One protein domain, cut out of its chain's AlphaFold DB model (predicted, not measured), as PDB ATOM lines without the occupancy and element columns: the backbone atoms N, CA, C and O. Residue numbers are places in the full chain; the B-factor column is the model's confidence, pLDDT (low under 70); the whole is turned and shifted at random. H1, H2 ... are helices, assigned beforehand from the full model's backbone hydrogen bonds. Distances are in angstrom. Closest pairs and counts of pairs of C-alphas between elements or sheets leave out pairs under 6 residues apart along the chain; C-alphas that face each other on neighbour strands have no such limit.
ATOM      1  N   GLU A  71      15.025  -7.705 -55.601       97.62
ATOM      2  CA  GLU A  71      15.369  -6.297 -55.803       97.62
ATOM      3  C   GLU A  71      15.872  -5.640 -54.510       97.62
ATOM      4  O   GLU A  71      16.925  -5.003 -54.522       97.62
ATOM      5  N   ARG A  72      15.204  -5.892 -53.374       97.44
ATOM      6  CA  ARG A  72      15.674  -5.444 -52.049       97.44
ATOM      7  C   ARG A  72      17.053  -6.007 -51.709       97.44
ATOM      8  O   ARG A  72      17.932  -5.255 -51.300       97.44
ATOM      9  N   GLU A  73      17.269  -7.303 -51.933       96.56
ATOM     10  CA  GLU A  73      18.566  -7.954 -51.697       96.56
ATOM     11  C   GLU A  73      19.676  -7.394 -52.607       96.56
ATOM     12  O   GLU A  73      20.832  -7.286 -52.182       96.56
ATOM     13  N   ARG A  74      19.348  -7.022 -53.855       96.94
ATOM     14  CA  ARG A  74      20.285  -6.375 -54.786       96.94
ATOM     15  C   ARG A  74      20.654  -4.972 -54.303       96.94
ATOM     16  O   ARG A  74      21.843  -4.693 -54.183       96.94
ATOM     17  N   ALA A  75      19.663  -4.147 -53.967       97.75
ATOM     18  CA  ALA A  75      19.883  -2.793 -53.459       97.75
ATOM     19  C   ALA A  75      20.684  -2.791 -52.144       97.75
ATOM     20  O   ALA A  75      21.588  -1.980 -51.955       97.75
ATOM     21  N   GLU A  76      20.410  -3.733 -51.237       97.38
ATOM     22  CA  GLU A  76      21.199  -3.912 -50.014       97.38
ATOM     23  C   GLU A  76      22.647  -4.316 -50.325       97.38
ATOM     24  O   GLU A  76      23.588  -3.743 -49.774       97.38
ATOM     25  N   SER A  77      22.841  -5.265 -51.246       96.88
ATOM     26  CA  SER A  77      24.178  -5.710 -51.665       96.88
ATOM     27  C   SER A  77      24.997  -4.565 -52.269       96.88
ATOM     28  O   SER A  77      26.196  -4.466 -52.010       96.88
ATOM     29  N   GLU A  78      24.353  -3.687 -53.035       97.88
ATOM     30  CA  GLU A  78      24.973  -2.504 -53.628       97.88
ATOM     31  C   GLU A  78      25.372  -1.465 -52.573       97.88
ATOM     32  O   GLU A  78      26.515  -1.010 -52.570       97.88
ATOM     33  N   ARG A  79      24.497  -1.173 -51.598       97.88
ATOM     34  CA  ARG A  79      24.836  -0.298 -50.458       97.88
ATOM     35  C   ARG A  79      26.040  -0.824 -49.675       97.88
ATOM     36  O   ARG A  79      26.929  -0.058 -49.308       97.88
ATOM     37  N   ILE A  80      26.098  -2.135 -49.434       97.75
ATOM     38  CA  ILE A  80      27.236  -2.776 -48.760       97.75
ATOM     39  C   ILE A  80      28.514  -2.636 -49.602       97.75
ATOM     40  O   ILE A  80      29.570  -2.317 -49.054       97.75
ATOM     41  N   ALA A  81      28.431  -2.835 -50.921       97.62
ATOM     42  CA  ALA A  81      29.568  -2.679 -51.828       97.62
ATOM     43  C   ALA A  81      30.102  -1.238 -51.857       97.62
ATOM     44  O   ALA A  81      31.316  -1.048 -51.786       97.62
ATOM     45  N   GLN A  82      29.220  -0.235 -51.872       98.06
ATOM     46  CA  GLN A  82      29.596   1.182 -51.803       98.06
ATOM     47  C   GLN A  82      30.298   1.523 -50.478       98.06
ATOM     48  O   GLN A  82      31.378   2.117 -50.487       98.06
ATOM     49  N   ARG A  83      29.752   1.082 -49.330       97.56
ATOM     50  CA  ARG A  83      30.401   1.261 -48.013       97.56
ATOM     51  C   ARG A  83      31.787   0.616 -47.971       97.56
ATOM     52  O   ARG A  83      32.738   1.214 -47.471       97.56
ATOM     53  N   ALA A  84      31.912  -0.593 -48.515       97.50
ATOM     54  CA  ALA A  84      33.177  -1.312 -48.574       97.50
ATOM     55  C   ALA A  84      34.216  -0.620 -49.470       97.50
ATOM     56  O   ALA A  84      35.385  -0.548 -49.090       97.50
ATOM     57  N   ALA A  85      33.803  -0.092 -50.625       97.75
ATOM     58  CA  ALA A  85      34.667   0.687 -51.510       97.75
ATOM     59  C   ALA A  85      35.153   1.977 -50.830       97.75
ATOM     60  O   ALA A  85      36.346   2.265 -50.855       97.75
ATOM     61  N   SER A  86      34.263   2.695 -50.133       97.44
ATOM     62  CA  SER A  86      34.639   3.882 -49.355       97.44
ATOM     63  C   SER A  86      35.667   3.555 -48.266       97.44
ATOM     64  O   SER A  86      36.698   4.223 -48.175       97.44
ATOM     65  N   LEU A  87      35.455   2.487 -47.484       97.19
ATOM     66  CA  LEU A  87      36.435   2.047 -46.485       97.19
ATOM     67  C   LEU A  87      37.775   1.675 -47.137       97.19
ATOM     68  O   LEU A  87      38.825   2.054 -46.623       97.19
ATOM     69  N   ALA A  88      37.763   0.964 -48.267       97.38
ATOM     70  CA  ALA A  88      38.982   0.624 -48.994       97.38
ATOM     71  C   ALA A  88      39.772   1.884 -49.392       97.38
ATOM     72  O   ALA A  88      40.958   1.972 -49.079       97.38
ATOM     73  N   SER A  89      39.117   2.900 -49.956       97.50
ATOM     74  CA  SER A  89      39.756   4.189 -50.261       97.50
ATOM     75  C   SER A  89      40.306   4.877 -49.006       97.50
ATOM     76  O   SER A  89      41.461   5.304 -48.984       97.50
ATOM     77  N   GLN A  90      39.536   4.904 -47.912       96.75
ATOM     78  CA  GLN A  90      39.979   5.484 -46.637       96.75
ATOM     79  C   GLN A  90      41.209   4.779 -46.059       96.75
ATOM     80  O   GLN A  90      42.045   5.436 -45.441       96.75
ATOM     81  N   THR A  91      41.360   3.467 -46.262       96.50
ATOM     82  CA  THR A  91      42.540   2.736 -45.770       96.50
ATOM     83  C   THR A  91      43.834   3.156 -46.462       96.50
ATOM     84  O   THR A  91      44.901   3.026 -45.868       96.50
ATOM     85  N   PHE A  92      43.761   3.703 -47.678       94.75
ATOM     86  CA  PHE A  92      44.927   4.263 -48.363       94.75
ATOM     87  C   PHE A  92      45.238   5.689 -47.917       94.75
ATOM     88  O   PHE A  92      46.406   6.048 -47.794       94.75
ATOM     89  N   SER A  93      44.208   6.495 -47.650       96.81
ATOM     90  CA  SER A  93      44.379   7.898 -47.259       96.81
ATOM     91  C   SER A  93      44.654   8.092 -45.765       96.81
ATOM     92  O   SER A  93      45.268   9.085 -45.385       96.81
ATOM     93  N   ASN A  94      44.190   7.181 -44.903       95.94
ATOM     94  CA  ASN A  94      44.281   7.315 -43.452       95.94
ATOM     95  C   ASN A  94      44.978   6.096 -42.808       95.94
ATOM     96  O   ASN A  94      44.358   5.033 -42.658       95.94
ATOM     97  N   PRO A  95      46.241   6.238 -42.356       91.94
ATOM     98  CA  PRO A  95      46.992   5.133 -41.762       91.94
ATOM     99  C   PRO A  95      46.394   4.637 -40.438       91.94
ATOM    100  O   PRO A  95      46.550   3.461 -40.107       91.94
ATOM    101  N   GLU A  96      45.674   5.481 -39.691       92.81
ATOM    102  CA  GLU A  96      45.007   5.059 -38.454       92.81
ATOM    103  C   GLU A  96      43.827   4.132 -38.768       92.81
ATOM    104  O   GLU A  96      43.677   3.094 -38.128       92.81
ATOM    105  N   VAL A  97      43.037   4.429 -39.810       95.12
ATOM    106  CA  VAL A  97      41.957   3.534 -40.270       95.12
ATOM    107  C   VAL A  97      42.534   2.199 -40.738       95.12
ATOM    108  O   VAL A  97      42.023   1.145 -40.359       95.12
ATOM    109  N   ALA A  98      43.638   2.217 -41.492       94.69
ATOM    110  CA  ALA A  98      44.325   0.996 -41.912       94.69
ATOM    111  C   ALA A  98      44.823   0.164 -40.718       94.69
ATOM    112  O   ALA A  98      44.657  -1.060 -40.702       94.69
ATOM    113  N   LYS A  99      45.394   0.818 -39.696       93.19
ATOM    114  CA  LYS A  99      45.847   0.168 -38.459       93.19
ATOM    115  C   LYS A  99      44.681  -0.468 -37.701       93.19
ATOM    116  O   LYS A  99      44.778  -1.638 -37.332       93.19
ATOM    117  N   GLN A 100      43.584   0.265 -37.512       95.00
ATOM    118  CA  GLN A 100      42.405  -0.240 -36.801       95.00
ATOM    119  C   GLN A 100      41.722  -1.379 -37.559       95.00
ATOM    120  O   GLN A 100      41.355  -2.391 -36.963       95.00
ATOM    121  N   LEU A 101      41.623  -1.278 -38.886       95.81
ATOM    122  CA  LEU A 101      41.105  -2.361 -39.715       95.81
ATOM    123  C   LEU A 101      41.975  -3.616 -39.595       95.81
ATOM    124  O   LEU A 101      41.456  -4.711 -39.380       95.81
ATOM    125  N   LEU A 102      43.300  -3.468 -39.669       95.25
ATOM    126  CA  LEU A 102      44.230  -4.583 -39.523       95.25
ATOM    127  C   LEU A 102      44.117  -5.260 -38.148       95.25
ATOM    128  O   LEU A 102      44.145  -6.492 -38.075       95.25
ATOM    129  N   LEU A 103      43.993  -4.470 -37.079       94.44
ATOM    130  CA  LEU A 103      43.807  -4.965 -35.716       94.44
ATOM    131  C   LEU A 103      42.475  -5.718 -35.581       94.44
ATOM    132  O   LEU A 103      42.463  -6.873 -35.154       94.44
ATOM    133  N   ASN A 104      41.370  -5.125 -36.039       94.94
ATOM    134  CA  ASN A 104      40.051  -5.759 -36.008       94.94
ATOM    135  C   ASN A 104      40.024  -7.078 -36.791       94.94
ATOM    136  O   ASN A 104      39.460  -8.065 -36.314       94.94
ATOM    137  N   MET A 105      40.678  -7.135 -37.954       94.69
ATOM    138  CA  MET A 105      40.797  -8.359 -38.755       94.69
ATOM    139  C   MET A 105      41.602  -9.468 -38.067       94.69
ATOM    140  O   MET A 105      41.388 -10.651 -38.359       94.69
ATOM    141  N   ALA A 106      42.546  -9.104 -37.200       93.12
ATOM    142  CA  ALA A 106      43.355 -10.051 -36.446       93.12
ATOM    143  C   ALA A 106      42.634 -10.579 -35.206       93.12
ATOM    144  O   ALA A 106      42.683 -11.784 -34.955       93.12
ATOM    145  N   LEU A 107      41.933  -9.700 -34.485       91.88
ATOM    146  CA  LEU A 107      41.164 -10.033 -33.284       91.88
ATOM    147  C   LEU A 107      39.974 -10.948 -33.595       91.88
ATOM    148  O   LEU A 107      39.833 -12.009 -32.991       91.88
ATOM    149  N   HIS A 108      39.167 -10.585 -34.593       90.38
ATOM    150  CA  HIS A 108      37.893 -11.254 -34.899       90.38
ATOM    151  C   HIS A 108      38.047 -12.489 -35.789       90.38
ATOM    152  O   HIS A 108      37.079 -12.988 -36.363       90.38
ATOM    153  N   ARG A 109      39.271 -12.995 -35.963       87.19
ATOM    154  CA  ARG A 109      39.451 -14.243 -36.693       87.19
ATOM    155  C   ARG A 109      39.055 -15.411 -35.802       87.19
ATOM    156  O   ARG A 109      39.821 -15.816 -34.922       87.19
ATOM    157  N   GLU A 110      37.915 -16.001 -36.124       82.25
ATOM    158  CA  GLU A 110      37.566 -17.339 -35.675       82.25
ATOM    159  C   GLU A 110      38.472 -18.349 -36.382       82.25
ATOM    160  O   GLU A 110      38.679 -18.306 -37.601       82.25
ATOM    161  N   ASN A 111      39.104 -19.220 -35.601       78.12
ATOM    162  CA  ASN A 111      39.846 -20.331 -36.165       78.12
ATOM    163  C   ASN A 111      38.815 -21.360 -36.652       78.12
ATOM    164  O   ASN A 111      38.085 -21.893 -35.821       78.12
ATOM    165  N   PRO A 112      38.731 -21.657 -37.963       77.00
ATOM    166  CA  PRO A 112      37.777 -22.643 -38.469       77.00
ATOM    167  C   PRO A 112      38.116 -24.062 -38.002       77.00
ATOM    168  O   PRO A 112      37.290 -24.962 -38.110       77.00
ATOM    169  N   ARG A 113      39.339 -24.282 -37.497       77.75
ATOM    170  CA  ARG A 113      39.662 -25.500 -36.760       77.75
ATOM    171  C   ARG A 113      38.955 -25.382 -35.417       77.75
ATOM    172  O   ARG A 113      39.350 -24.545 -34.606       77.75
ATOM    173  N   SER A 114      37.886 -26.162 -35.294       60.81
ATOM    174  CA  SER A 114      36.945 -26.225 -34.181       60.81
ATOM    175  C   SER A 114      37.613 -26.007 -32.828       60.81
ATOM    176  O   SER A 114      38.718 -26.494 -32.565       60.81
ATOM    177  N   LYS A 115      36.913 -25.263 -31.963       77.31
ATOM    178  CA  LYS A 115      37.214 -25.240 -30.531       77.31
ATOM    179  C   LYS A 115      37.257 -26.705 -30.079       77.31
ATOM    180  O   LYS A 115      36.340 -27.437 -30.442       77.31
ATOM    181  N   PRO A 116      38.316 -27.160 -29.395       82.88
ATOM    182  CA  PRO A 116      38.364 -28.536 -28.926       82.88
ATOM    183  C   PRO A 116      37.131 -28.784 -28.055       82.88
ATOM    184  O   PRO A 116      36.873 -28.009 -27.134       82.88
ATOM    185  N   ASP A 117      36.379 -29.842 -28.356       84.88
ATOM    186  CA  ASP A 117      35.138 -30.167 -27.637       84.88
ATOM    187  C   ASP A 117      35.398 -30.488 -26.159       84.88
ATOM    188  O   ASP A 117      34.501 -30.427 -25.321       84.88
ATOM    189  N   THR A 118      36.641 -30.818 -25.809       93.31
ATOM    190  CA  THR A 118      37.038 -31.135 -24.439       93.31
ATOM    191  C   THR A 118      38.407 -30.538 -24.145       93.31
ATOM    192  O   THR A 118      39.365 -30.726 -24.899       93.31
ATOM    193  N   LEU A 119      38.493 -29.788 -23.045       95.06
ATOM    194  CA  LEU A 119      39.762 -29.278 -22.536       95.06
ATOM    195  C   LEU A 119      40.562 -30.416 -21.877       95.06
ATOM    196  O   LEU A 119      39.956 -31.337 -21.328       95.06
ATOM    197  N   PRO A 120      41.905 -30.361 -21.896       96.12
ATOM    198  CA  PRO A 120      42.725 -31.342 -21.193       96.12
ATOM    199  C   PRO A 120      42.408 -31.391 -19.685       96.12
ATOM    200  O   PRO A 120      42.120 -30.341 -19.098       96.12
ATOM    201  N   PRO A 121      42.486 -32.574 -19.049       97.00
ATOM    202  CA  PRO A 121      42.245 -32.720 -17.615       97.00
ATOM    203  C   PRO A 121      43.300 -31.980 -16.773       97.00
ATOM    204  O   PRO A 121      44.343 -31.555 -17.276       97.00
ATOM    205  N   GLN A 122      43.034 -31.827 -15.474       97.50
ATOM    206  CA  GLN A 122      44.031 -31.337 -14.517       97.50
ATOM    207  C   GLN A 122      45.210 -32.324 -14.422       97.50
ATOM    208  O   GLN A 122      45.047 -33.521 -14.643       97.50
ATOM    209  N   GLY A 123      46.407 -31.821 -14.131       97.31
ATOM    210  CA  GLY A 123      47.664 -32.576 -14.154       97.31
ATOM    211  C   GLY A 123      48.273 -32.752 -15.551       97.31
ATOM    212  O   GLY A 123      49.329 -33.366 -15.689       97.31
ATOM    213  N   HIS A 124      47.633 -32.231 -16.603       98.06
ATOM    214  CA  HIS A 124      48.109 -32.385 -17.978       98.06
ATOM    215  C   HIS A 124      49.425 -31.637 -18.238       98.06
ATOM    216  O   HIS A 124      49.547 -30.438 -17.971       98.06
ATOM    217  N   LEU A 125      50.388 -32.340 -18.844       98.19
ATOM    218  CA  LEU A 125      51.662 -31.774 -19.289       98.19
ATOM    219  C   LEU A 125      51.568 -31.291 -20.738       98.19
ATOM    220  O   LEU A 125      51.282 -32.060 -21.658       98.19
ATOM    221  N   ILE A 126      51.844 -30.008 -20.964       98.25
ATOM    222  CA  ILE A 126      51.805 -29.393 -22.292       98.25
ATOM    223  C   ILE A 126      53.058 -29.821 -23.077       98.25
ATOM    224  O   ILE A 126      54.168 -29.410 -22.726       98.25
ATOM    225  N   PRO A 127      52.913 -30.598 -24.171       97.56
ATOM    226  CA  PRO A 127      54.048 -31.164 -24.894       97.56
ATOM    227  C   PRO A 127      54.699 -30.142 -25.834       97.56
ATOM    228  O   PRO A 127      54.058 -29.193 -26.294       97.56
ATOM    229  N   ARG A 128      55.959 -30.379 -26.227       95.94
ATOM    230  CA  ARG A 128      56.758 -29.499 -27.115       95.94
ATOM    231  C   ARG A 128      56.007 -28.980 -28.352       95.94
ATOM    232  O   ARG A 128      56.143 -27.816 -28.745       95.94
ATOM    233  N   ASN A 129      55.205 -29.843 -28.971       95.50
ATOM    234  CA  ASN A 129      54.507 -29.590 -30.234       95.50
ATOM    235  C   ASN A 129      53.050 -29.144 -30.054       95.50
ATOM    236  O   ASN A 129      52.221 -29.361 -30.938       95.50
ATOM    237  N   PHE A 130      52.719 -28.526 -28.920       95.50
ATOM    238  CA  PHE A 130      51.367 -28.036 -28.694       95.50
ATOM    239  C   PHE A 130      50.962 -26.916 -29.672       95.50
ATOM    240  O   PHE A 130      51.793 -26.210 -30.253       95.50
ATOM    241  N   PHE A 131      49.648 -26.749 -29.820       94.56
ATOM    242  CA  PHE A 131      49.015 -25.693 -30.605       94.56
ATOM    243  C   PHE A 131      48.097 -24.878 -29.697       94.56
ATOM    244  O   PHE A 131      47.281 -25.474 -29.001       94.56
ATOM    245  N   TRP A 132      48.175 -23.545 -29.756       95.75
ATOM    246  CA  TRP A 132      47.361 -22.639 -28.929       95.75
ATOM    247  C   TRP A 132      45.859 -22.946 -28.989       95.75
ATOM    248  O   TRP A 132      45.216 -23.003 -27.951       95.75
ATOM    249  N   GLY A 133      45.343 -23.296 -30.174       93.31
ATOM    250  CA  GLY A 133      43.928 -23.641 -30.361       93.31
ATOM    251  C   GLY A 133      43.431 -24.845 -29.556       93.31
ATOM    252  O   GLY A 133      42.236 -24.944 -29.321       93.31
ATOM    253  N   LYS A 134      44.319 -25.742 -29.100       94.25
ATOM    254  CA  LYS A 134      43.948 -26.857 -28.206       94.25
ATOM    255  C   LYS A 134      43.822 -26.433 -26.734       94.25
ATOM    256  O   LYS A 134      43.328 -27.205 -25.922       94.25
ATOM    257  N   TYR A 135      44.277 -25.227 -26.401       96.12
ATOM    258  CA  TYR A 135      44.332 -24.675 -25.050       96.12
ATOM    259  C   TYR A 135      43.689 -23.286 -25.060       96.12
ATOM    260  O   TYR A 135      44.358 -22.276 -24.842       96.12
ATOM    261  N   THR A 136      42.384 -23.233 -25.340       94.88
ATOM    262  CA  THR A 136      41.630 -21.976 -25.484       94.88
ATOM    263  C   THR A 136      41.845 -20.988 -24.328       94.88
ATOM    264  O   THR A 136      42.041 -19.813 -24.624       94.88
ATOM    265  N   PRO A 137      41.918 -21.401 -23.042       96.94
ATOM    266  CA  PRO A 137      42.234 -20.467 -21.959       96.94
ATOM    267  C   PRO A 137      43.587 -19.756 -22.121       96.94
ATOM    268  O   PRO A 137      43.669 -18.547 -21.929       96.94
ATOM    269  N   LEU A 138      44.631 -20.474 -22.548       97.75
ATOM    270  CA  LEU A 138      45.954 -19.888 -22.786       97.75
ATOM    271  C   LEU A 138      45.958 -18.992 -24.029       97.75
ATOM    272  O   LEU A 138      46.603 -17.948 -24.039       97.75
ATOM    273  N   GLU A 139      45.235 -19.385 -25.083       96.06
ATOM    274  CA  GLU A 139      45.061 -18.548 -26.274       96.06
ATOM    275  C   GLU A 139      44.330 -17.239 -25.946       96.06
ATOM    276  O   GLU A 139      44.718 -16.191 -26.461       96.06
ATOM    277  N   ASN A 140      43.316 -17.278 -25.077       95.75
ATOM    278  CA  ASN A 140      42.563 -16.092 -24.667       95.75
ATOM    279  C   ASN A 140      43.471 -15.061 -23.988       95.75
ATOM    280  O   ASN A 140      43.453 -13.905 -24.396       95.75
ATOM    281  N   VAL A 141      44.369 -15.487 -23.089       97.75
ATOM    282  CA  VAL A 141      45.383 -14.596 -22.483       97.75
ATOM    283  C   VAL A 141      46.196 -13.854 -23.552       97.75
ATOM    284  O   VAL A 141      46.492 -12.668 -23.407       97.75
ATOM    285  N   LEU A 142      46.549 -14.530 -24.650       96.88
ATOM    286  CA  LEU A 142      47.273 -13.906 -25.758       96.88
ATOM    287  C   LEU A 142      46.385 -12.970 -26.588       96.88
ATOM    288  O   LEU A 142      46.849 -11.916 -27.022       96.88
ATOM    289  N   ARG A 143      45.123 -13.341 -26.830       94.62
ATOM    290  CA  ARG A 143      44.163 -12.524 -27.590       94.62
ATOM    291  C   ARG A 143      43.787 -11.242 -26.856       94.62
ATOM    292  O   ARG A 143      43.755 -10.194 -27.495       94.62
ATOM    293  N   ASP A 144      43.617 -11.299 -25.542       96.12
ATOM    294  CA  ASP A 144      43.282 -10.142 -24.705       96.12
ATOM    295  C   ASP A 144      44.383  -9.071 -24.728       96.12
ATOM    296  O   ASP A 144      44.127  -7.885 -24.542       96.12
ATOM    297  N   ARG A 145      45.628  -9.481 -24.999       96.94
ATOM    298  CA  ARG A 145      46.804  -8.599 -25.087       96.94
ATOM    299  C   ARG A 145      47.249  -8.319 -26.521       96.94
ATOM    300  O   ARG A 145      48.308  -7.734 -26.747       96.94
ATOM    301  N   MET A 146      46.444  -8.720 -27.501       94.94
ATOM    302  CA  MET A 146      46.731  -8.509 -28.916       94.94
ATOM    303  C   MET A 146      46.742  -7.017 -29.271       94.94
ATOM    304  O   MET A 146      47.607  -6.607 -30.036       94.94
ATOM    305  N   GLU A 147      45.846  -6.204 -28.700       93.69
ATOM    306  CA  GLU A 147      45.824  -4.746 -28.919       93.69
ATOM    307  C   GLU A 147      47.151  -4.094 -28.490       93.69
ATOM    308  O   GLU A 147      47.820  -3.475 -29.320       93.69
ATOM    309  N   GLU A 148      47.598  -4.343 -27.253       94.69
ATOM    310  CA  GLU A 148      48.873  -3.838 -26.707       94.69
ATOM    311  C   GLU A 148      50.072  -4.286 -27.563       94.69
ATOM    312  O   GLU A 148      50.928  -3.480 -27.936       94.69
ATOM    313  N   TYR A 149      50.112  -5.565 -27.967       94.69
ATOM    314  CA  TYR A 149      51.172  -6.060 -28.850       94.69
ATOM    315  C   TYR A 149      51.181  -5.331 -30.200       94.69
ATOM    316  O   TYR A 149      52.247  -5.010 -30.734       94.69
ATOM    317  N   TYR A 150      50.005  -5.086 -30.778       91.75
ATOM    318  CA  TYR A 150      49.880  -4.388 -32.051       91.75
ATOM    319  C   TYR A 150      50.410  -2.963 -31.957       91.75
ATOM    320  O   TYR A 150      51.193  -2.556 -32.816       91.75
ATOM    321  N   GLU A 151      50.049  -2.233 -30.904       90.81
ATOM    322  CA  GLU A 151      50.549  -0.882 -30.661       90.81
ATOM    323  C   GLU A 151      52.079  -0.855 -30.610       90.81
ATOM    324  O   GLU A 151      52.693  -0.158 -31.426       90.81
ATOM    325  N   LEU A 152      52.684  -1.717 -29.787       91.81
ATOM    326  CA  LEU A 152      54.141  -1.848 -29.675       91.81
ATOM    327  C   LEU A 152      54.794  -2.232 -31.013       91.81
ATOM    328  O   LEU A 152      55.787  -1.633 -31.432       91.81
ATOM    329  N   SER A 153      54.217  -3.205 -31.727       86.38
ATOM    330  CA  SER A 153      54.772  -3.717 -32.988       86.38
ATOM    331  C   SER A 153      54.701  -2.721 -34.146       86.38
ATOM    332  O   SER A 153      55.497  -2.815 -35.078       86.38
ATOM    333  N   THR A 154      53.753  -1.779 -34.108       82.31
ATOM    334  CA  THR A 154      53.624  -0.750 -35.150       82.31
ATOM    335  C   THR A 154      54.605   0.399 -34.973       82.31
ATOM    336  O   THR A 154      55.012   0.983 -35.969       82.31
ATOM    337  N   GLN A 155      54.995   0.712 -33.735       81.50
ATOM    338  CA  GLN A 155      55.837   1.871 -33.440       81.50
ATOM    339  C   GLN A 155      57.327   1.525 -33.424       81.50
ATOM    340  O   GLN A 155      58.128   2.231 -34.032       81.50
ATOM    341  N   LYS A 156      57.717   0.456 -32.714       79.38
ATOM    342  CA  LYS A 156      59.128   0.126 -32.464       79.38
ATOM    343  C   LYS A 156      59.330  -1.387 -32.436       79.38
ATOM    344  O   LYS A 156      59.289  -2.029 -31.387       79.38
ATOM    345  N   CYS A 157      59.567  -1.973 -33.608       74.25
ATOM    346  CA  CYS A 157      59.964  -3.375 -33.707       74.25
ATOM    347  C   CYS A 157      61.231  -3.622 -32.876       74.25
ATOM    348  O   CYS A 157      62.209  -2.897 -33.028       74.25
ATOM    349  N   GLN A 158      61.229  -4.678 -32.055       82.06
ATOM    350  CA  GLN A 158      62.385  -5.099 -31.251       82.06
ATOM    351  C   GLN A 158      62.795  -4.110 -30.147       82.06
ATOM    352  O   GLN A 158      63.944  -4.121 -29.707       82.06
ATOM    353  N   SER A 159      61.868  -3.279 -29.665       91.69
ATOM    354  CA  SER A 159      62.128  -2.428 -28.504       91.69
ATOM    355  C   SER A 159      62.297  -3.241 -27.216       91.69
ATOM    356  O   SER A 159      61.763  -4.347 -27.068       91.69
ATOM    357  N   ARG A 160      62.995  -2.648 -26.239       94.19
ATOM    358  CA  ARG A 160      63.055  -3.155 -24.859       94.19
ATOM    359  C   ARG A 160      61.650  -3.354 -24.276       94.19
ATOM    360  O   ARG A 160      61.382  -4.395 -23.687       94.19
ATOM    361  N   GLU A 161      60.734  -2.425 -24.543       94.19
ATOM    362  CA  GLU A 161      59.323  -2.509 -24.137       94.19
ATOM    363  C   GLU A 161      58.630  -3.757 -24.708       94.19
ATOM    364  O   GLU A 161      57.900  -4.446 -23.998       94.19
ATOM    365  N   GLN A 162      58.891  -4.106 -25.975       92.31
ATOM    366  CA  GLN A 162      58.340  -5.316 -26.587       92.31
ATOM    367  C   GLN A 162      58.928  -6.588 -25.958       92.31
ATOM    368  O   GLN A 162      58.227  -7.592 -25.810       92.31
ATOM    369  N   GLN A 163      60.207  -6.571 -25.575       92.31
ATOM    370  CA  GLN A 163      60.820  -7.682 -24.848       92.31
ATOM    371  C   GLN A 163      60.212  -7.844 -23.450       92.31
ATOM    372  O   GLN A 163      59.862  -8.962 -23.071       92.31
ATOM    373  N   GLU A 164      60.040  -6.748 -22.714       95.25
ATOM    374  CA  GLU A 164      59.394  -6.731 -21.400       95.25
ATOM    375  C   GLU A 164      57.941  -7.207 -21.488       95.25
ATOM    376  O   GLU A 164      57.542  -8.084 -20.725       95.25
ATOM    377  N   PHE A 165      57.180  -6.730 -22.476       95.94
ATOM    378  CA  PHE A 165      55.828  -7.210 -22.768       95.94
ATOM    379  C   PHE A 165      55.791  -8.725 -22.997       95.94
ATOM    380  O   PHE A 165      54.998  -9.437 -22.380       95.94
ATOM    381  N   ASN A 166      56.689  -9.245 -23.838       94.94
ATOM    382  CA  ASN A 166      56.751 -10.678 -24.109       94.94
ATOM    383  C   ASN A 166      57.119 -11.487 -22.856       94.94
ATOM    384  O   ASN A 166      56.569 -12.566 -22.655       94.94
ATOM    385  N   ASN A 167      58.019 -10.981 -22.008       96.19
ATOM    386  CA  ASN A 167      58.357 -11.630 -20.741       96.19
ATOM    387  C   ASN A 167      57.151 -11.638 -19.782       96.19
ATOM    388  O   ASN A 167      56.854 -12.680 -19.201       96.19
ATOM    389  N   ARG A 168      56.399 -10.530 -19.677       97.94
ATOM    390  CA  ARG A 168      55.148 -10.478 -18.895       97.94
ATOM    391  C   ARG A 168      54.131 -11.510 -19.386       97.94
ATOM    392  O   ARG A 168      53.510 -12.190 -18.575       97.94
ATOM    393  N   LEU A 169      53.988 -11.677 -20.702       97.81
ATOM    394  CA  LEU A 169      53.084 -12.682 -21.265       97.81
ATOM    395  C   LEU A 169      53.481 -14.117 -20.923       97.81
ATOM    396  O   LEU A 169      52.595 -14.938 -20.704       97.81
ATOM    397  N   VAL A 170      54.778 -14.433 -20.855       98.31
ATOM    398  CA  VAL A 170      55.225 -15.764 -20.412       98.31
ATOM    399  C   VAL A 170      54.734 -16.040 -18.992       98.31
ATOM    400  O   VAL A 170      54.179 -17.108 -18.748       98.31
ATOM    401  N   VAL A 171      54.861 -15.065 -18.086       98.38
ATOM    402  CA  VAL A 171      54.371 -15.183 -16.703       98.38
ATOM    403  C   VAL A 171      52.855 -15.382 -16.672       98.38
ATOM    404  O   VAL A 171      52.377 -16.301 -16.014       98.38
ATOM    405  N   LEU A 172      52.094 -14.582 -17.425       98.44
ATOM    406  CA  LEU A 172      50.631 -14.694 -17.475       98.44
ATOM    407  C   LEU A 172      50.159 -16.040 -18.041       98.44
ATOM    408  O   LEU A 172      49.220 -16.633 -17.514       98.44
ATOM    409  N   VAL A 173      50.811 -16.538 -19.095       98.44
ATOM    410  CA  VAL A 173      50.479 -17.831 -19.708       98.44
ATOM    411  C   VAL A 173      50.796 -18.987 -18.761       98.44
ATOM    412  O   VAL A 173      49.974 -19.890 -18.635       98.44
ATOM    413  N   LYS A 174      51.947 -18.961 -18.074       98.56
ATOM    414  CA  LYS A 174      52.278 -19.968 -17.051       98.56
ATOM    415  C   LYS A 174      51.272 -19.914 -15.899       98.56
ATOM    416  O   LYS A 174      50.687 -20.935 -15.579       98.56
ATOM    417  N   GLY A 175      50.946 -18.722 -15.401       98.50
ATOM    418  CA  GLY A 175      49.958 -18.559 -14.333       98.50
ATOM    419  C   GLY A 175      48.532 -18.992 -14.705       98.50
ATOM    420  O   GLY A 175      47.796 -19.469 -13.846       98.50
ATOM    421  N   GLU A 176      48.098 -18.843 -15.963       98.50
ATOM    422  CA  GLU A 176      46.822 -19.430 -16.421       98.50
ATOM    423  C   GLU A 176      46.914 -20.957 -16.550       98.50
ATOM    424  O   GLU A 176      45.945 -21.634 -16.218       98.50
ATOM    425  N   ALA A 177      48.053 -21.509 -16.985       98.31
ATOM    426  CA  ALA A 177      48.257 -22.957 -17.014       98.31
ATOM    427  C   ALA A 177      48.199 -23.551 -15.596       98.31
ATOM    428  O   ALA A 177      47.409 -24.463 -15.358       98.31
ATOM    429  N   ASP A 178      48.915 -22.954 -14.643       98.44
ATOM    430  CA  ASP A 178      48.953 -23.396 -13.247       98.44
ATOM    431  C   ASP A 178      47.558 -23.344 -12.602       98.44
ATOM    432  O   ASP A 178      47.128 -24.305 -11.966       98.44
ATOM    433  N   ARG A 179      46.778 -22.277 -12.852       98.44
ATOM    434  CA  ARG A 179      45.377 -22.167 -12.390       98.44
ATOM    435  C   ARG A 179      44.468 -23.279 -12.916       98.44
ATOM    436  O   ARG A 179      43.457 -23.589 -12.291       98.44
ATOM    437  N   ARG A 180      44.795 -23.866 -14.068       98.00
ATOM    438  CA  ARG A 180      44.068 -24.999 -14.667       98.00
ATOM    439  C   ARG A 180      44.628 -26.351 -14.215       98.00
ATOM    440  O   ARG A 180      44.104 -27.379 -14.635       98.00
ATOM    441  N   GLY A 181      45.679 -26.362 -13.394       98.12
ATOM    442  CA  GLY A 181      46.425 -27.564 -13.041       98.12
ATOM    443  C   GLY A 181      47.232 -28.127 -14.211       98.12
ATOM    444  O   GLY A 181      47.483 -29.325 -14.247       98.12
ATOM    445  N   TRP A 182      47.589 -27.312 -15.203       98.50
ATOM    446  CA  TRP A 182      48.454 -27.715 -16.308       98.50
ATOM    447  C   TRP A 182      49.875 -27.236 -16.056       98.50
ATOM    448  O   TRP A 182      50.074 -26.150 -15.523       98.50
ATOM    449  N   ALA A 183      50.860 -27.993 -16.526       98.19
ATOM    450  CA  ALA A 183      52.251 -27.563 -16.490       98.19
ATOM    451  C   ALA A 183      52.882 -27.684 -17.876       98.19
ATOM    452  O   ALA A 183      52.585 -28.599 -18.646       98.19
ATOM    453  N   PHE A 184      53.766 -26.751 -18.218       98.38
ATOM    454  CA  PHE A 184      54.630 -26.927 -19.381       98.38
ATOM    455  C   PHE A 184      55.686 -27.978 -19.054       98.38
ATOM    456  O   PHE A 184      56.308 -27.897 -18.000       98.38
ATOM    457  N   ASP A 185      55.893 -28.942 -19.954       98.19
ATOM    458  CA  ASP A 185      56.925 -29.969 -19.791       98.19
ATOM    459  C   ASP A 185      58.307 -29.309 -19.580       98.19
ATOM    460  O   ASP A 185      58.804 -28.664 -20.514       98.19
ATOM    461  N   PRO A 186      58.936 -29.462 -18.394       97.88
ATOM    462  CA  PRO A 186      60.201 -28.802 -18.070       97.88
ATOM    463  C   PRO A 186      61.360 -29.231 -18.972       97.88
ATOM    464  O   PRO A 186      62.288 -28.461 -19.198       97.88
ATOM    465  N   SER A 187      61.309 -30.448 -19.525       97.62
ATOM    466  CA  SER A 187      62.336 -30.939 -20.451       97.62
ATOM    467  C   SER A 187      62.204 -30.299 -21.837       97.62
ATOM    468  O   SER A 187      63.186 -30.062 -22.550       97.62
ATOM    469  N   ALA A 188      60.971 -29.974 -22.230       96.69
ATOM    470  CA  ALA A 188      60.667 -29.402 -23.528       96.69
ATOM    471  C   ALA A 188      60.712 -27.871 -23.528       96.69
ATOM    472  O   ALA A 188      61.122 -27.285 -24.539       96.69
ATOM    473  N   PHE A 189      60.296 -27.224 -22.438       97.25
ATOM    474  CA  PHE A 189      60.033 -25.790 -22.375       97.25
ATOM    475  C   PHE A 189      60.842 -25.060 -21.312       97.25
ATOM    476  O   PHE A 189      60.601 -25.182 -20.119       97.25
ATOM    477  N   ASP A 190      61.674 -24.150 -21.807       97.19
ATOM    478  CA  ASP A 190      62.246 -23.060 -21.026       97.19
ATOM    479  C   ASP A 190      61.437 -21.785 -21.297       97.19
ATOM    480  O   ASP A 190      60.812 -21.649 -22.360       97.19
ATOM    481  N   ASP A 191      61.528 -20.785 -20.421       97.38
ATOM    482  CA  ASP A 191      60.849 -19.492 -20.604       97.38
ATOM    483  C   ASP A 191      61.190 -18.839 -21.953       97.38
ATOM    484  O   ASP A 191      60.336 -18.239 -22.611       97.38
ATOM    485  N   LYS A 192      62.421 -19.041 -22.442       96.75
ATOM    486  CA  LYS A 192      62.850 -18.608 -23.780       96.75
ATOM    487  C   LYS A 192      62.021 -19.258 -24.894       96.75
ATOM    488  O   LYS A 192      61.615 -18.568 -25.830       96.75
ATOM    489  N   LYS A 193      61.754 -20.563 -24.797       97.06
ATOM    490  CA  LYS A 193      60.969 -21.312 -25.791       97.06
ATOM    491  C   LYS A 193      59.495 -20.916 -25.733       97.06
ATOM    492  O   LYS A 193      58.877 -20.752 -26.785       97.06
ATOM    493  N   ILE A 194      58.945 -20.699 -24.535       97.94
ATOM    494  CA  ILE A 194      57.572 -20.194 -24.368       97.94
ATOM    495  C   ILE A 194      57.456 -18.802 -25.001       97.94
ATOM    496  O   ILE A 194      56.570 -18.571 -25.825       97.94
ATOM    497  N   ARG A 195      58.410 -17.903 -24.735       97.06
ATOM    498  CA  ARG A 195      58.463 -16.572 -25.356       97.06
ATOM    499  C   ARG A 195      58.498 -16.637 -26.883       97.06
ATOM    500  O   ARG A 195      57.804 -15.874 -27.553       97.06
ATOM    501  N   ASP A 196      59.274 -17.557 -27.452       96.31
ATOM    502  CA  ASP A 196      59.315 -17.756 -28.902       96.31
ATOM    503  C   ASP A 196      57.978 -18.248 -29.464       96.31
ATOM    504  O   ASP A 196      57.561 -17.781 -30.530       96.31
ATOM    505  N   ARG A 197      57.260 -19.119 -28.743       97.19
ATOM    506  CA  ARG A 197      55.898 -19.537 -29.113       97.19
ATOM    507  C   ARG A 197      54.909 -18.372 -29.077       97.19
ATOM    508  O   ARG A 197      54.115 -18.242 -30.011       97.19
ATOM    509  N   VAL A 198      54.995 -17.515 -28.060       96.88
ATOM    510  CA  VAL A 198      54.189 -16.290 -27.922       96.88
ATOM    511  C   VAL A 198      54.465 -15.327 -29.081       96.88
ATOM    512  O   VAL A 198      53.549 -14.921 -29.793       96.88
ATOM    513  N   ARG A 199      55.736 -15.039 -29.380       95.12
ATOM    514  CA  ARG A 199      56.120 -14.201 -30.531       95.12
ATOM    515  C   ARG A 199      55.605 -14.769 -31.856       95.12
ATOM    516  O   ARG A 199      55.111 -14.024 -32.705       95.12
ATOM    517  N   CYS A 200      55.721 -16.085 -32.053       95.69
ATOM    518  CA  CYS A 200      55.210 -16.746 -33.254       95.69
ATOM    519  C   CYS A 200      53.694 -16.579 -33.399       95.69
ATOM    520  O   CYS A 200      53.231 -16.308 -34.505       95.69
ATOM    521  N   PHE A 201      52.941 -16.683 -32.301       95.81
ATOM    522  CA  PHE A 201      51.491 -16.498 -32.298       95.81
ATOM    523  C   PHE A 201      51.092 -15.133 -32.868       95.81
ATOM    524  O   PHE A 201      50.371 -15.079 -33.871       95.81
ATOM    525  N   PHE A 202      51.613 -14.042 -32.304       95.25
ATOM    526  CA  PHE A 202      51.274 -12.693 -32.760       95.25
ATOM    527  C   PHE A 202      51.737 -12.427 -34.190       95.25
ATOM    528  O   PHE A 202      50.971 -11.929 -35.017       95.25
ATOM    529  N   LYS A 203      52.978 -12.819 -34.517       93.56
ATOM    530  CA  LYS A 203      53.534 -12.647 -35.866       93.56
ATOM    531  C   LYS A 203      52.632 -13.290 -36.920       93.56
ATOM    532  O   LYS A 203      52.318 -12.655 -37.926       93.56
ATOM    533  N   THR A 204      52.194 -14.527 -36.694       94.31
ATOM    534  CA  THR A 204      51.318 -15.240 -37.629       94.31
ATOM    535  C   THR A 204      49.938 -14.584 -37.740       94.31
ATOM    536  O   THR A 204      49.403 -14.509 -38.848       94.31
ATOM    537  N   HIS A 205      49.366 -14.065 -36.648       93.94
ATOM    538  CA  HIS A 205      48.088 -13.339 -36.692       93.94
ATOM    539  C   HIS A 205      48.192 -12.059 -37.525       93.94
ATOM    540  O   HIS A 205      47.405 -11.880 -38.458       93.94
ATOM    541  N   ILE A 206      49.229 -11.251 -37.290       93.69
ATOM    542  CA  ILE A 206      49.490 -10.023 -38.052       93.69
ATOM    543  C   ILE A 206      49.696 -10.312 -39.530       93.69
ATOM    544  O   ILE A 206      49.064  -9.691 -40.383       93.69
ATOM    545  N   GLN A 207      50.565 -11.266 -39.860       93.62
ATOM    546  CA  GLN A 207      50.861 -11.593 -41.253       93.62
ATOM    547  C   GLN A 207      49.616 -12.083 -41.999       93.62
ATOM    548  O   GLN A 207      49.391 -11.695 -43.145       93.62
ATOM    549  N   ASN A 208      48.784 -12.898 -41.352       94.75
ATOM    550  CA  ASN A 208      47.538 -13.373 -41.944       94.75
ATOM    551  C   ASN A 208      46.518 -12.243 -42.123       94.75
ATOM    552  O   ASN A 208      45.889 -12.164 -43.178       94.75
ATOM    553  N   ALA A 209      46.376 -11.353 -41.135       95.12
ATOM    554  CA  ALA A 209      45.515 -10.181 -41.243       95.12
ATOM    555  C   ALA A 209      45.969  -9.265 -42.391       95.12
ATOM    556  O   ALA A 209      45.146  -8.892 -43.220       95.12
ATOM    557  N   LYS A 210      47.280  -9.012 -42.531       94.94
ATOM    558  CA  LYS A 210      47.848  -8.218 -43.637       94.94
ATOM    559  C   LYS A 210      47.537  -8.829 -45.003       94.94
ATOM    560  O   LYS A 210      47.111  -8.122 -45.913       94.94
ATOM    561  N   LYS A 211      47.719 -10.147 -45.150       96.06
ATOM    562  CA  LYS A 211      47.390 -10.861 -46.395       96.06
ATOM    563  C   LYS A 211      45.907 -10.715 -46.748       96.06
ATOM    564  O   LYS A 211      45.594 -10.363 -47.881       96.06
ATOM    565  N   ARG A 212      45.012 -10.929 -45.777       95.44
ATOM    566  CA  ARG A 212      43.558 -10.789 -45.969       95.44
ATOM    567  C   ARG A 212      43.162  -9.355 -46.315       95.44
ATOM    568  O   ARG A 212      42.385  -9.152 -47.244       95.44
ATOM    569  N   LEU A 213      43.725  -8.377 -45.611       96.50
ATOM    570  CA  LEU A 213      43.474  -6.963 -45.862       96.50
ATOM    571  C   LEU A 213      43.833  -6.607 -47.306       96.50
ATOM    572  O   LEU A 213      42.991  -6.092 -48.035       96.50
ATOM    573  N   LYS A 214      45.033  -6.998 -47.758       96.81
ATOM    574  CA  LYS A 214      45.473  -6.788 -49.143       96.81
ATOM    575  C   LYS A 214      44.494  -7.387 -50.157       96.81
ATOM    576  O   LYS A 214      44.181  -6.748 -51.154       96.81
ATOM    577  N   THR A 215      43.990  -8.599 -49.912       96.69
ATOM    578  CA  THR A 215      43.026  -9.237 -50.825       96.69
ATOM    579  C   THR A 215      41.655  -8.561 -50.834       96.69
ATOM    580  O   THR A 215      41.052  -8.445 -51.900       96.69
ATOM    581  N   MET A 216      41.174  -8.103 -49.673       96.81
ATOM    582  CA  MET A 216      39.866  -7.455 -49.540       96.81
ATOM    583  C   MET A 216      39.867  -6.073 -50.182       96.81
ATOM    584  O   MET A 216      38.973  -5.767 -50.963       96.81
ATOM    585  N   VAL A 217      40.907  -5.282 -49.922       96.75
ATOM    586  CA  VAL A 217      41.047  -3.927 -50.464       96.75
ATOM    587  C   VAL A 217      41.329  -3.946 -51.970       96.75
ATOM    588  O   VAL A 217      40.897  -3.038 -52.666       96.75
ATOM    589  N   LYS A 218      41.957  -5.002 -52.517       97.25
ATOM    590  CA  LYS A 218      42.122  -5.154 -53.978       97.25
ATOM    591  C   LYS A 218      40.784  -5.331 -54.712       97.25
ATOM    592  O   LYS A 218      40.681  -4.985 -55.878       97.25
ATOM    593  N   ASN A 219      39.779  -5.936 -54.074       97.44
ATOM    594  CA  ASN A 219      38.474  -6.199 -54.690       97.44
ATOM    595  C   ASN A 219      37.344  -5.920 -53.685       97.44
ATOM    596  O   ASN A 219      36.711  -6.873 -53.202       97.44
ATOM    597  N   PRO A 220      37.101  -4.650 -53.328       97.69
ATOM    598  CA  PRO A 220      36.224  -4.312 -52.212       97.69
ATOM    599  C   PRO A 220      34.742  -4.566 -52.516       97.69
ATOM    600  O   PRO A 220      33.978  -4.849 -51.601       97.69
ATOM    601  N   THR A 221      34.342  -4.549 -53.792       97.50
ATOM    602  CA  THR A 221      32.950  -4.730 -54.244       97.50
ATOM    603  C   THR A 221      32.514  -6.195 -54.358       97.50
ATOM    604  O   THR A 221      31.321  -6.480 -54.462       97.50
ATOM    605  N   LYS A 222      33.443  -7.164 -54.293       97.88
ATOM    606  CA  LYS A 222      33.085  -8.594 -54.296       97.88
ATOM    607  C   LYS A 222      32.234  -8.908 -53.070       97.88
ATOM    608  O   LYS A 222      32.679  -8.671 -51.954       97.88
ATOM    609  N   LYS A 223      31.059  -9.522 -53.256       96.38
ATOM    610  CA  LYS A 223      30.040  -9.751 -52.208       96.38
ATOM    611  C   LYS A 223      30.596 -10.209 -50.847       96.38
ATOM    612  O   LYS A 223      30.218  -9.660 -49.816       96.38
ATOM    613  N   ALA A 224      31.502 -11.192 -50.833       96.38
ATOM    614  CA  ALA A 224      32.119 -11.690 -49.599       96.38
ATOM    615  C   ALA A 224      33.046 -10.658 -48.928       96.38
ATOM    616  O   ALA A 224      32.979 -10.461 -47.716       96.38
ATOM    617  N   ASN A 225      33.875  -9.972 -49.719       97.31
ATOM    618  CA  ASN A 225      34.772  -8.923 -49.234       97.31
ATOM    619  C   ASN A 225      33.986  -7.704 -48.760       97.31
ATOM    620  O   ASN A 225      34.286  -7.179 -47.694       97.31
ATOM    621  N   ALA A 226      32.962  -7.304 -49.513       97.69
ATOM    622  CA  ALA A 226      32.116  -6.164 -49.203       97.69
ATOM    623  C   ALA A 226      31.429  -6.341 -47.846       97.69
ATOM    624  O   ALA A 226      31.522  -5.476 -46.978       97.69
ATOM    625  N   LYS A 227      30.833  -7.519 -47.614       97.00
ATOM    626  CA  LYS A 227      30.214  -7.860 -46.328       97.00
ATOM    627  C   LYS A 227      31.228  -7.853 -45.177       97.00
ATOM    628  O   LYS A 227      30.926  -7.335 -44.107       97.00
ATOM    629  N   ALA A 228      32.427  -8.399 -45.392       96.06
ATOM    630  CA  ALA A 228      33.475  -8.421 -44.370       96.06
ATOM    631  C   ALA A 228      34.030  -7.019 -44.055       96.06
ATOM    632  O   ALA A 228      34.231  -6.691 -42.890       96.06
ATOM    633  N   LEU A 229      34.257  -6.181 -45.073       97.25
ATOM    634  CA  LEU A 229      34.700  -4.793 -44.906       97.25
ATOM    635  C   LEU A 229      33.642  -3.959 -44.181       97.25
ATOM    636  O   LEU A 229      33.985  -3.256 -43.237       97.25
ATOM    637  N   ALA A 230      32.369  -4.081 -44.566       96.62
ATOM    638  CA  ALA A 230      31.272  -3.376 -43.906       96.62
ATOM    639  C   ALA A 230      31.156  -3.755 -42.419       96.62
ATOM    640  O   ALA A 230      31.074  -2.869 -41.578       96.62
ATOM    641  N   ALA A 231      31.262  -5.046 -42.081       96.00
ATOM    642  CA  ALA A 231      31.256  -5.488 -40.684       96.00
ATOM    643  C   ALA A 231      32.430  -4.908 -39.872       96.00
ATOM    644  O   ALA A 231      32.281  -4.577 -38.700       96.00
ATOM    645  N   HIS A 232      33.610  -4.761 -40.484       96.44
ATOM    646  CA  HIS A 232      34.744  -4.120 -39.820       96.44
ATOM    647  C   HIS A 232      34.607  -2.597 -39.719       96.44
ATOM    648  O   HIS A 232      35.117  -2.029 -38.756       96.44
ATOM    649  N   LEU A 233      33.929  -1.941 -40.667       95.62
ATOM    650  CA  LEU A 233      33.663  -0.503 -40.615       95.62
ATOM    651  C   LEU A 233      32.875  -0.137 -39.353       95.62
ATOM    652  O   LEU A 233      33.292   0.756 -38.619       95.62
ATOM    653  N   ASP A 234      31.809  -0.887 -39.059       94.56
ATOM    654  CA  ASP A 234      30.963  -0.654 -37.881       94.56
ATOM    655  C   ASP A 234      31.785  -0.723 -36.572       94.56
ATOM    656  O   ASP A 234      31.661   0.132 -35.693       94.56
ATOM    657  N   LEU A 235      32.711  -1.688 -36.475       95.19
ATOM    658  CA  LEU A 235      33.616  -1.842 -35.326       95.19
ATOM    659  C   LEU A 235      34.622  -0.685 -35.200       95.19
ATOM    660  O   LEU A 235      34.957  -0.257 -34.094       95.19
ATOM    661  N   ILE A 236      35.126  -0.176 -36.327       94.56
ATOM    662  CA  ILE A 236      36.067   0.953 -36.353       94.56
ATOM    663  C   ILE A 236      35.367   2.239 -35.896       94.56
ATOM    664  O   ILE A 236      35.910   2.987 -35.080       94.56
ATOM    665  N   GLU A 237      34.150   2.488 -36.377       94.56
ATOM    666  CA  GLU A 237      33.344   3.639 -35.961       94.56
ATOM    667  C   GLU A 237      33.038   3.600 -34.455       94.56
ATOM    668  O   GLU A 237      33.147   4.618 -33.760       94.56
ATOM    669  N   GLU A 238      32.715   2.419 -33.919       94.81
ATOM    670  CA  GLU A 238      32.510   2.224 -32.483       94.81
ATOM    671  C   GLU A 238      33.786   2.514 -31.675       94.81
ATOM    672  O   GLU A 238      33.732   3.203 -30.649       94.81
ATOM    673  N   TYR A 239      34.946   2.050 -32.152       93.38
ATOM    674  CA  TYR A 239      36.240   2.319 -31.520       93.38
ATOM    675  C   TYR A 239      36.518   3.825 -31.421       93.38
ATOM    676  O   TYR A 239      36.818   4.334 -30.334       93.38
ATOM    677  N   PHE A 240      36.353   4.574 -32.516       93.25
ATOM    678  CA  PHE A 240      36.570   6.024 -32.505       93.25
ATOM    679  C   PHE A 240      35.578   6.756 -31.597       93.25
ATOM    680  O   PHE A 240      35.966   7.679 -30.873       93.25
ATOM    681  N   ARG A 241      34.322   6.297 -31.545       94.94
ATOM    682  CA  ARG A 241      33.310   6.820 -30.618       94.94
ATOM    683  C   ARG A 241      33.720   6.619 -29.156       94.94
ATOM    684  O   ARG A 241      33.611   7.550 -28.357       94.94
ATOM    685  N   LYS A 242      34.228   5.432 -28.797       93.50
ATOM    686  CA  LYS A 242      34.729   5.124 -27.443       93.50
ATOM    687  C   LYS A 242      35.967   5.954 -27.091       93.50
ATOM    688  O   LYS A 242      36.031   6.524 -26.000       93.50
ATOM    689  N   LYS A 243      36.917   6.080 -28.020       90.44
ATOM    690  CA  LYS A 243      38.150   6.866 -27.837       90.44
ATOM    691  C   LYS A 243      37.851   8.354 -27.614       90.44
ATOM    692  O   LYS A 243      38.447   8.971 -26.733       90.44
ATOM    693  N   GLY A 244      36.870   8.911 -28.331       91.56
ATOM    694  CA  GLY A 244      36.410  10.291 -28.144       91.56
ATOM    695  C   GLY A 244      35.788  10.562 -26.766       91.56
ATOM    696  O   GLY A 244      36.015  11.627 -26.194       91.56
ATOM    697  N   LYS A 245      35.055   9.593 -26.196       92.06
ATOM    698  CA  LYS A 245      34.463   9.712 -24.849       92.06
ATOM    699  C   LYS A 245      35.515   9.691 -23.737       92.06
ATOM    700  O   LYS A 245      35.448  10.528 -22.840       92.06
TER     701      LYS A 245
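What this domain is: This is residues 71 to 245 of the 401 residues of the protein "Hypothetical protein" of Odontella aurita (UniProt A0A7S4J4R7). One long helix, H6, runs as a spine along much of the length, with two groups of helices at one side of it: H3, H4 and H5 near its first half, H1, H2 and H7 near its last half. H1 makes one far end, where residues 71 to 76 stick out, and the link from H2 to H3 swings out in a wide loop. The printed part has 175 residues with seven named helices, H1 to H7 in order, and no named strand: the class is all helix, the helix packing part aligned, part crossed. It is only just loose, close to compact, with a radius of gyration of the C-alphas of 19.2 A, and elongated, spanning 61 by 39 by 31 A.

How they stand to each other: H6, residues 191 to 218, touches H5, residues 160 to 179, with residues 191 to 199 alone; the closest C-alphas, of Val 170 and Arg 195, are 6.0 A apart, and the lines are only just about perpendicular at 71 degrees. H5 touches H3, residues 136 to 144, at a shallow tilt of 29 degrees, opposite ways, closest at C-alphas Leu 138 and Val 173, 5.8 A. H4, residues 146 to 155, forms a helical hairpin with H5, closest at C-alphas Leu 152 and Gln 162, 6.3 A. H2, residues 95 to 107, is the hub, touching four helices. It touches H6 at a steep tilt of 62 degrees, closest at C-alphas Ala 106 and Ala 209, 5.3 A, and only just touches H4, with 3 pairs of C-alphas within 8 A, closest at Leu 103 and Glu 147, 7.1 A. H7, residues 223 to 245, touches H2, closest at C-alphas Gln 100 and Ile 236, 6.5 A. H1, residues 71 to 93, touches H7 at a steep tilt of 59 degrees, closest at C-alphas Ala 84 and Ala 226, 5.0 A, and touches H2 only at the corner. H1 and H5 are apart. Every O i to N i+4 pair is within hydrogen-bond range in H2, H3, H4, H5 and H6; in H1 and in H7 it is 18 of 19.

Where its parts are: H6 is 40.9 A long, H7 33.9 A, H1 33.4 A and H5 28.8 A. H1 begins at C-alpha 71 (15.369, -6.297, -55.803), H6 begins at C-alpha 191 (60.849, -19.492, -20.604), and H7 ends at C-alpha 245 (34.463, 9.712, -24.849).

The domain as a whole: The two farthest C-alphas, of Glu 71 and Ser 187, are 63.7 A apart. The printed part has no cut. The links H2 to H3 and H5 to H6 are long, and their residues 125 to 126 and 183 to 184 pair, parallel. The mean pLDDT of the printed part is 94.6; residue 114 is under 70.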